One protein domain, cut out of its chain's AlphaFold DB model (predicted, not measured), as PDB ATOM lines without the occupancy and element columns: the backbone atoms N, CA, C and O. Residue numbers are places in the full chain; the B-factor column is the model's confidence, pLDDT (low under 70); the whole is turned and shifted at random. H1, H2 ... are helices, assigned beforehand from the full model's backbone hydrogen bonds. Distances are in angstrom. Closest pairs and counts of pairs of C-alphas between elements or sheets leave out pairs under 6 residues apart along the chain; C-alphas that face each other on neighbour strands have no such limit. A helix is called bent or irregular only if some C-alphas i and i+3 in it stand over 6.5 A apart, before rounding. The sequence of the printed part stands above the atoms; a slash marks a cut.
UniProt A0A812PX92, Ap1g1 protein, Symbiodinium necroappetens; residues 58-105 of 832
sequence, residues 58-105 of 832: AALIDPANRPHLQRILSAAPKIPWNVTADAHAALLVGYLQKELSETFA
ATOM      1  N   ALA A  58      11.359  20.968  47.996       74.38
ATOM      2  CA  ALA A  58      10.096  20.538  48.593       74.38
ATOM      3  C   ALA A  58       9.304  21.743  49.120       74.38
ATOM      4  O   ALA A  58       8.101  21.832  48.885       74.38
ATOM      5  N   ALA A  59       9.989  22.714  49.736       77.19
ATOM      6  CA  ALA A  59       9.369  23.958  50.196       77.19
ATOM      7  C   ALA A  59       8.837  24.820  49.033       77.19
ATOM      8  O   ALA A  59       7.812  25.479  49.178       77.19
ATOM      9  N   LEU A  60       9.494  24.781  47.869       76.56
ATOM     10  CA  LEU A  60       9.071  25.476  46.645       76.56
ATOM     11  C   LEU A  60       7.748  24.958  46.055       76.56
ATOM     12  O   LEU A  60       7.026  25.724  45.419       76.56
ATOM     13  N   ILE A  61       7.460  23.665  46.226       77.62
ATOM     14  CA  ILE A  61       6.285  22.984  45.653       77.62
ATOM     15  C   ILE A  61       5.123  22.937  46.668       77.62
ATOM     16  O   ILE A  61       3.992  22.617  46.305       77.62
ATOM     17  N   ASP A  62       5.373  23.306  47.928       79.06
ATOM     18  CA  ASP A  62       4.354  23.383  48.975       79.06
ATOM     19  C   ASP A  62       3.292  24.460  48.647       79.06
ATOM     20  O   ASP A  62       3.631  25.645  48.506       79.06
ATOM     21  N   PRO A  63       1.994  24.096  48.558       80.38
ATOM     22  CA  PRO A  63       0.907  25.043  48.319       80.38
ATOM     23  C   PRO A  63       0.874  26.222  49.301       80.38
ATOM     24  O   PRO A  63       0.485  27.322  48.902       80.38
ATOM     25  N   ALA A  64       1.318  26.032  50.550       82.19
ATOM     26  CA  ALA A  64       1.364  27.085  51.567       82.19
ATOM     27  C   ALA A  64       2.366  28.204  51.224       82.19
ATOM     28  O   ALA A  64       2.185  29.362  51.610       82.19
ATOM     29  N   ASN A  65       3.394  27.889  50.435       85.00
ATOM     30  CA  ASN A  65       4.468  28.809  50.064       85.00
ATOM     31  C   ASN A  65       4.219  29.546  48.739       85.00
ATOM     32  O   ASN A  65       4.967  30.461  48.376       85.00
ATOM     33  N   ARG A  66       3.129  29.216  48.035       80.75
ATOM     34  CA  ARG A  66       2.745  29.822  46.752       80.75
ATOM     35  C   ARG A  66       2.668  31.361  46.775       80.75
ATOM     36  O   ARG A  66       3.193  31.969  45.840       80.75
ATOM     37  N   PRO A  67       2.115  32.024  47.816       85.25
ATOM     38  CA  PRO A  67       2.067  33.489  47.866       85.25
ATOM     39  C   PRO A  67       3.457  34.138  47.923       85.25
ATOM     40  O   PRO A  67       3.668  35.218  47.371       85.25
ATOM     41  N   HIS A  68       4.420  33.475  48.570       82.56
ATOM     42  CA  HIS A  68       5.796  33.959  48.693       82.56
ATOM     43  C   HIS A  68       6.539  33.834  47.362       82.56
ATOM     44  O   HIS A  68       7.157  34.798  46.914       82.56
ATOM     45  N   LEU A  69       6.400  32.691  46.683       84.69
ATOM     46  CA  LEU A  69       6.966  32.487  45.349       84.69
ATOM     47  C   LEU A  69       6.409  33.500  44.338       84.69
ATOM     48  O   LEU A  69       7.163  34.091  43.567       84.69
ATOM     49  N   GLN A  70       5.100  33.751  44.374       85.00
ATOM     50  CA  GLN A  70       4.449  34.691  43.465       85.00
ATOM     51  C   GLN A  70       4.924  36.136  43.678       85.00
ATOM     52  O   GLN A  70       5.088  36.863  42.702       85.00
ATOM     53  N   ARG A  71       5.223  36.526  44.926       87.81
ATOM     54  CA  ARG A  71       5.811  37.833  45.264       87.81
ATOM     55  C   ARG A  71       7.239  37.988  44.730       87.81
ATOM     56  O   ARG A  71       7.590  39.051  44.231       87.81
ATOM     57  N   ILE A  72       8.049  36.931  44.800       87.69
ATOM     58  CA  ILE A  72       9.419  36.939  44.262       87.69
ATOM     59  C   ILE A  72       9.389  37.068  42.736       87.69
ATOM     60  O   ILE A  72      10.137  37.864  42.171       87.69
ATOM     61  N   LEU A  73       8.507  36.327  42.061       86.31
ATOM     62  CA  LEU A  73       8.382  36.383  40.603       86.31
ATOM     63  C   LEU A  73       7.841  37.733  40.115       86.31
ATOM     64  O   LEU A  73       8.325  38.250  39.111       86.31
ATOM     65  N   SER A  74       6.874  38.326  40.822       85.50
ATOM     66  CA  SER A  74       6.308  39.626  40.441       85.50
ATOM     67  C   SER A  74       7.255  40.804  40.693       85.50
ATOM     68  O   SER A  74       7.160  41.812  39.997       85.50
ATOM     69  N   ALA A  75       8.189  40.673  41.638       89.50
ATOM     70  CA  ALA A  75       9.217  41.673  41.930       89.50
ATOM     71  C   ALA A  75      10.490  41.531  41.068       89.50
ATOM     72  O   ALA A  75      11.463  42.257  41.284       89.50
ATOM     73  N   ALA A  76      10.500  40.622  40.082       87.00
ATOM     74  CA  ALA A  76      11.644  40.439  39.197       87.00
ATOM     75  C   ALA A  76      12.011  41.746  38.461       87.00
ATOM     76  O   ALA A  76      11.127  42.444  37.950       87.00
ATOM     77  N   PRO A  77      13.309  42.100  38.388       86.75
ATOM     78  CA  PRO A  77      13.740  43.365  37.811       86.75
ATOM     79  C   PRO A  77      13.399  43.430  36.320       86.75
ATOM     80  O   PRO A  77      13.680  42.503  35.560       86.75
ATOM     81  N   LYS A  78      12.838  44.563  35.882       84.19
ATOM     82  CA  LYS A  78      12.633  44.851  34.458       84.19
ATOM     83  C   LYS A  78      13.970  45.245  33.837       84.19
ATOM     84  O   LYS A  78      14.439  46.365  34.030       84.19
ATOM     85  N   ILE A  79      14.595  44.314  33.125       85.12
ATOM     86  CA  ILE A  79      15.892  44.543  32.486       85.12
ATOM     87  C   ILE A  79      15.666  45.268  31.148       85.12
ATOM     88  O   ILE A  79      14.843  44.811  30.351       85.12
ATOM     89  N   PRO A  80      16.363  46.385  30.874       82.75
ATOM     90  CA  PRO A  80      16.180  47.122  29.630       82.75
ATOM     91  C   PRO A  80      16.679  46.337  28.405       82.75
ATOM     92  O   PRO A  80      17.634  45.563  28.482       82.75
ATOM     93  N   TRP A  81      16.069  46.584  27.246       83.06
ATOM     94  CA  TRP A  81      16.372  45.883  25.988       83.06
ATOM     95  C   TRP A  81      17.761  46.175  25.400       83.06
ATOM     96  O   TRP A  81      18.188  45.488  24.480       83.06
ATOM     97  N   ASN A  82      18.480  47.172  25.922       79.06
ATOM     98  CA  ASN A  82      19.840  47.502  25.486       79.06
ATOM     99  C   ASN A  82      20.923  46.588  26.099       79.06
ATOM    100  O   ASN A  82      22.101  46.747  25.787       79.06
ATOM    101  N   VAL A  83      20.545  45.648  26.971       83.12
ATOM    102  CA  VAL A  83      21.441  44.651  27.568       83.12
ATOM    103  C   VAL A  83      21.500  43.411  26.671       83.12
ATOM    104  O   VAL A  83      20.475  42.958  26.164       83.12
ATOM    105  N   THR A  84      22.692  42.834  26.479       73.12
ATOM    106  CA  THR A  84      22.853  41.607  25.680       73.12
ATOM    107  C   THR A  84      22.053  40.447  26.273       73.12
ATOM    108  O   THR A  84      21.864  40.376  27.488       73.12
ATOM    109  N   ALA A  85      21.609  39.507  25.435       71.50
ATOM    110  CA  ALA A  85      20.788  38.373  25.871       71.50
ATOM    111  C   ALA A  85      21.434  37.571  27.022       71.50
ATOM    112  O   ALA A  85      20.761  37.235  27.997       71.50
ATOM    113  N   ASP A  86      22.751  37.350  26.963       60.03
ATOM    114  CA  ASP A  86      23.490  36.631  28.007       60.03
ATOM    115  C   ASP A  86      23.520  37.396  29.337       60.03
ATOM    116  O   ASP A  86      23.322  36.817  30.408       60.03
ATOM    117  N   ALA A  87      23.732  38.715  29.287       66.69
ATOM    118  CA  ALA A  87      23.723  39.557  30.479       66.69
ATOM    119  C   ALA A  87      22.305  39.703  31.054       66.69
ATOM    120  O   ALA A  87      22.132  39.708  32.274       66.69
ATOM    121  N   HIS A  88      21.287  39.738  30.194       78.50
ATOM    122  CA  HIS A  88      19.880  39.747  30.581       78.50
ATOM    123  C   HIS A  88      19.526  38.465  31.356       78.50
ATOM    124  O   HIS A  88      18.998  38.531  32.469       78.50
ATOM    125  N   ALA A  89      19.892  37.297  30.822       74.62
ATOM    126  CA  ALA A  89      19.698  36.017  31.497       74.62
ATOM    127  C   ALA A  89      20.464  35.950  32.830       74.62
ATOM    128  O   ALA A  89      19.900  35.536  33.842       74.62
ATOM    129  N   ALA A  90      21.721  36.403  32.867       70.44
ATOM    130  CA  ALA A  90      22.537  36.387  34.081       70.44
ATOM    131  C   ALA A  90      21.949  37.246  35.216       70.44
ATOM    132  O   ALA A  90      21.979  36.828  36.375       70.44
ATOM    133  N   LEU A  91      21.391  38.419  34.899       76.12
ATOM    134  CA  LEU A  91      20.767  39.318  35.879       76.12
ATOM    135  C   LEU A  91      19.473  38.729  36.461       76.12
ATOM    136  O   LEU A  91      19.294  38.737  37.680       76.12
ATOM    137  N   LEU A  92      18.604  38.163  35.615       81.31
ATOM    138  CA  LEU A  92      17.372  37.490  36.049       81.31
ATOM    139  C   LEU A  92      17.666  36.237  36.879       81.31
ATOM    140  O   LEU A  92      17.094  36.053  37.953       81.31
ATOM    141  N   VAL A  93      18.592  35.394  36.415       80.38
ATOM    142  CA  VAL A  93      19.018  34.189  37.141       80.38
ATOM    143  C   VAL A  93      19.656  34.564  38.478       80.38
ATOM    144  O   VAL A  93      19.366  33.923  39.486       80.38
ATOM    145  N   GLY A  94      20.474  35.619  38.514       76.75
ATOM    146  CA  GLY A  94      21.078  36.128  39.744       76.75
ATOM    147  C   GLY A  94      20.040  36.593  40.768       76.75
ATOM    148  O   GLY A  94      20.143  36.225  41.939       76.75
ATOM    149  N   TYR A  95      19.018  37.336  40.329       86.25
ATOM    150  CA  TYR A  95      17.894  37.747  41.177       86.25
ATOM    151  C   TYR A  95      17.132  36.536  41.735       86.25
ATOM    152  O   TYR A  95      16.994  36.403  42.950       86.25
ATOM    153  N   LEU A  96      16.707  35.612  40.866       83.88
ATOM    154  CA  LEU A  96      15.932  34.439  41.279       83.88
ATOM    155  C   LEU A  96      16.715  33.550  42.248       83.88
ATOM    156  O   LEU A  96      16.169  33.107  43.252       83.88
ATOM    157  N   GLN A  97      18.000  33.307  41.987       79.56
ATOM    158  CA  GLN A  97      18.835  32.502  42.879       79.56
ATOM    159  C   GLN A  97      18.975  33.137  44.261       79.56
ATOM    160  O   GLN A  97      18.895  32.420  45.257       79.56
ATOM    161  N   LYS A  98      19.163  34.460  44.332       80.25
ATOM    162  CA  LYS A  98      19.285  35.182  45.598       80.25
ATOM    163  C   LYS A  98      18.001  35.061  46.421       80.25
ATOM    164  O   LYS A  98      18.026  34.451  47.488       80.25
ATOM    165  N   GLU A  99      16.887  35.548  45.886       85.56
ATOM    166  CA  GLU A  99      15.621  35.661  46.620       85.56
ATOM    167  C   GLU A  99      15.030  34.289  46.991       85.56
ATOM    168  O   GLU A  99      14.533  34.097  48.105       85.56
ATOM    169  N   LEU A 100      15.140  33.292  46.102       84.44
ATOM    170  CA  LEU A 100      14.677  31.932  46.398       84.44
ATOM    171  C   LEU A 100      15.541  31.247  47.459       84.44
ATOM    172  O   LEU A 100      15.013  30.503  48.282       84.44
ATOM    173  N   SER A 101      16.854  31.485  47.465       78.38
ATOM    174  CA  SER A 101      17.739  30.883  48.468       78.38
ATOM    175  C   SER A 101      17.604  31.507  49.858       78.38
ATOM    176  O   SER A 101      17.794  30.805  50.848       78.38
ATOM    177  N   GLU A 102      17.250  32.793  49.938       81.75
ATOM    178  CA  GLU A 102      16.961  33.485  51.200       81.75
ATOM    179  C   GLU A 102      15.605  33.046  51.773       81.75
ATOM    180  O   GLU A 102      15.496  32.798  52.972       81.75
ATOM    181  N   THR A 103      14.597  32.874  50.912       82.31
ATOM    182  CA  THR A 103      13.230  32.516  51.330       82.31
ATOM    183  C   THR A 103      13.063  31.018  51.613       82.31
ATOM    184  O   THR A 103      12.336  30.642  52.528       82.31
ATOM    185  N   PHE A 104      13.754  30.148  50.866       83.19
ATOM    186  CA  PHE A 104      13.596  28.685  50.923       83.19
ATOM    187  C   PHE A 104      14.917  27.967  51.245       83.19
ATOM    188  O   PHE A 104      15.313  27.006  50.577       83.19
ATOM    189  N   ALA A 105      15.634  28.447  52.264       74.50
ATOM    190  CA  ALA A 105      16.881  27.833  52.712       74.50
ATOM    191  C   ALA A 105      16.634  26.449  53.361       74.50
ATOM    192  O   ALA A 105      15.778  26.326  54.238       74.50
TER     193      ALA A 105
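What this domain is: This is residues 58 to 105 of the 832 residues of the protein "Ap1g1 protein" of Symbiodinium necroappetens (UniProt A0A812PX92). A loose helical hairpin makes a rod: the long helix H3 is one arm, and the shorter helix H2 with the unnamed stretch of residues 75 to 84 makes the other, folding back to the start of H3. The short helix H1 makes a corner with H2 at the end of the rod away from that turn. The printed part has 48 residues with three named helices, H1, H2 and H3 in that order along the chain, and no named strand, and its class is all helix. The whole is loose, with a radius of gyration of the C-alphas of 12.4 A, and the C-alphas span 38 by 17 by 14 A.

How they stand to each other: The longest helix, H3, residues 85 to 103, touches H2, residues 63 to 74. H3 touches H2 with residues 96 to 100 alone, and H2 touches H3 with residues 69 to 73 alone. The closest C-alphas are those of Ile 72 and Glu 99, 6.8 A apart. The two helices form a helical hairpin and run opposite ways at a steep tilt of 37 degrees, only just past shallow. H1, residues 58 to 61, and H2 only just touch, with 3 pairs of C-alphas within 8 A, and touch only at the corner by their link. H2 touches H1 with residues 65 to 69 alone, and the closest C-alphas of the two helices are those of Ala 59 and Asn 65, 6.9 A apart. H1 and H3 are apart. In H3 every O i to N i+4 pair is within hydrogen-bond range, in H2 6 of 8 are, and H1 is too short for such a pair.

Where its parts are: H3 has 19 residues and measures 27.2 A from C-alpha 85 at (20.788, 38.373, 25.871) to C-alpha 103 at (13.230, 32.516, 51.330). H2 has 12 residues and measures 17.4 A from first to last C-alpha. It is irregular: C-alphas 64 and 67 are 7.4 A apart, where about 5 A is found in a regular helix. H1 has 4 residues and measures 5.4 A, beginning with C-alpha 58 at (10.096, 20.538, 48.593).

The domain as a whole: The two C-alphas farthest apart are those of Ala 64 and Asn 82, at 37.9 A, while the first and last printed C-alphas, Ala 58 and Ala 105, are 10.8 A apart. The printed part has no cut. The link from H1 to H2 is tight, with 1 residue, the link from H2 to H3 is short, with 10 residues, and no link is long. The mean pLDDT of the printed part is 80.6, and residues 86 to 87, which belong to H3, are under 70.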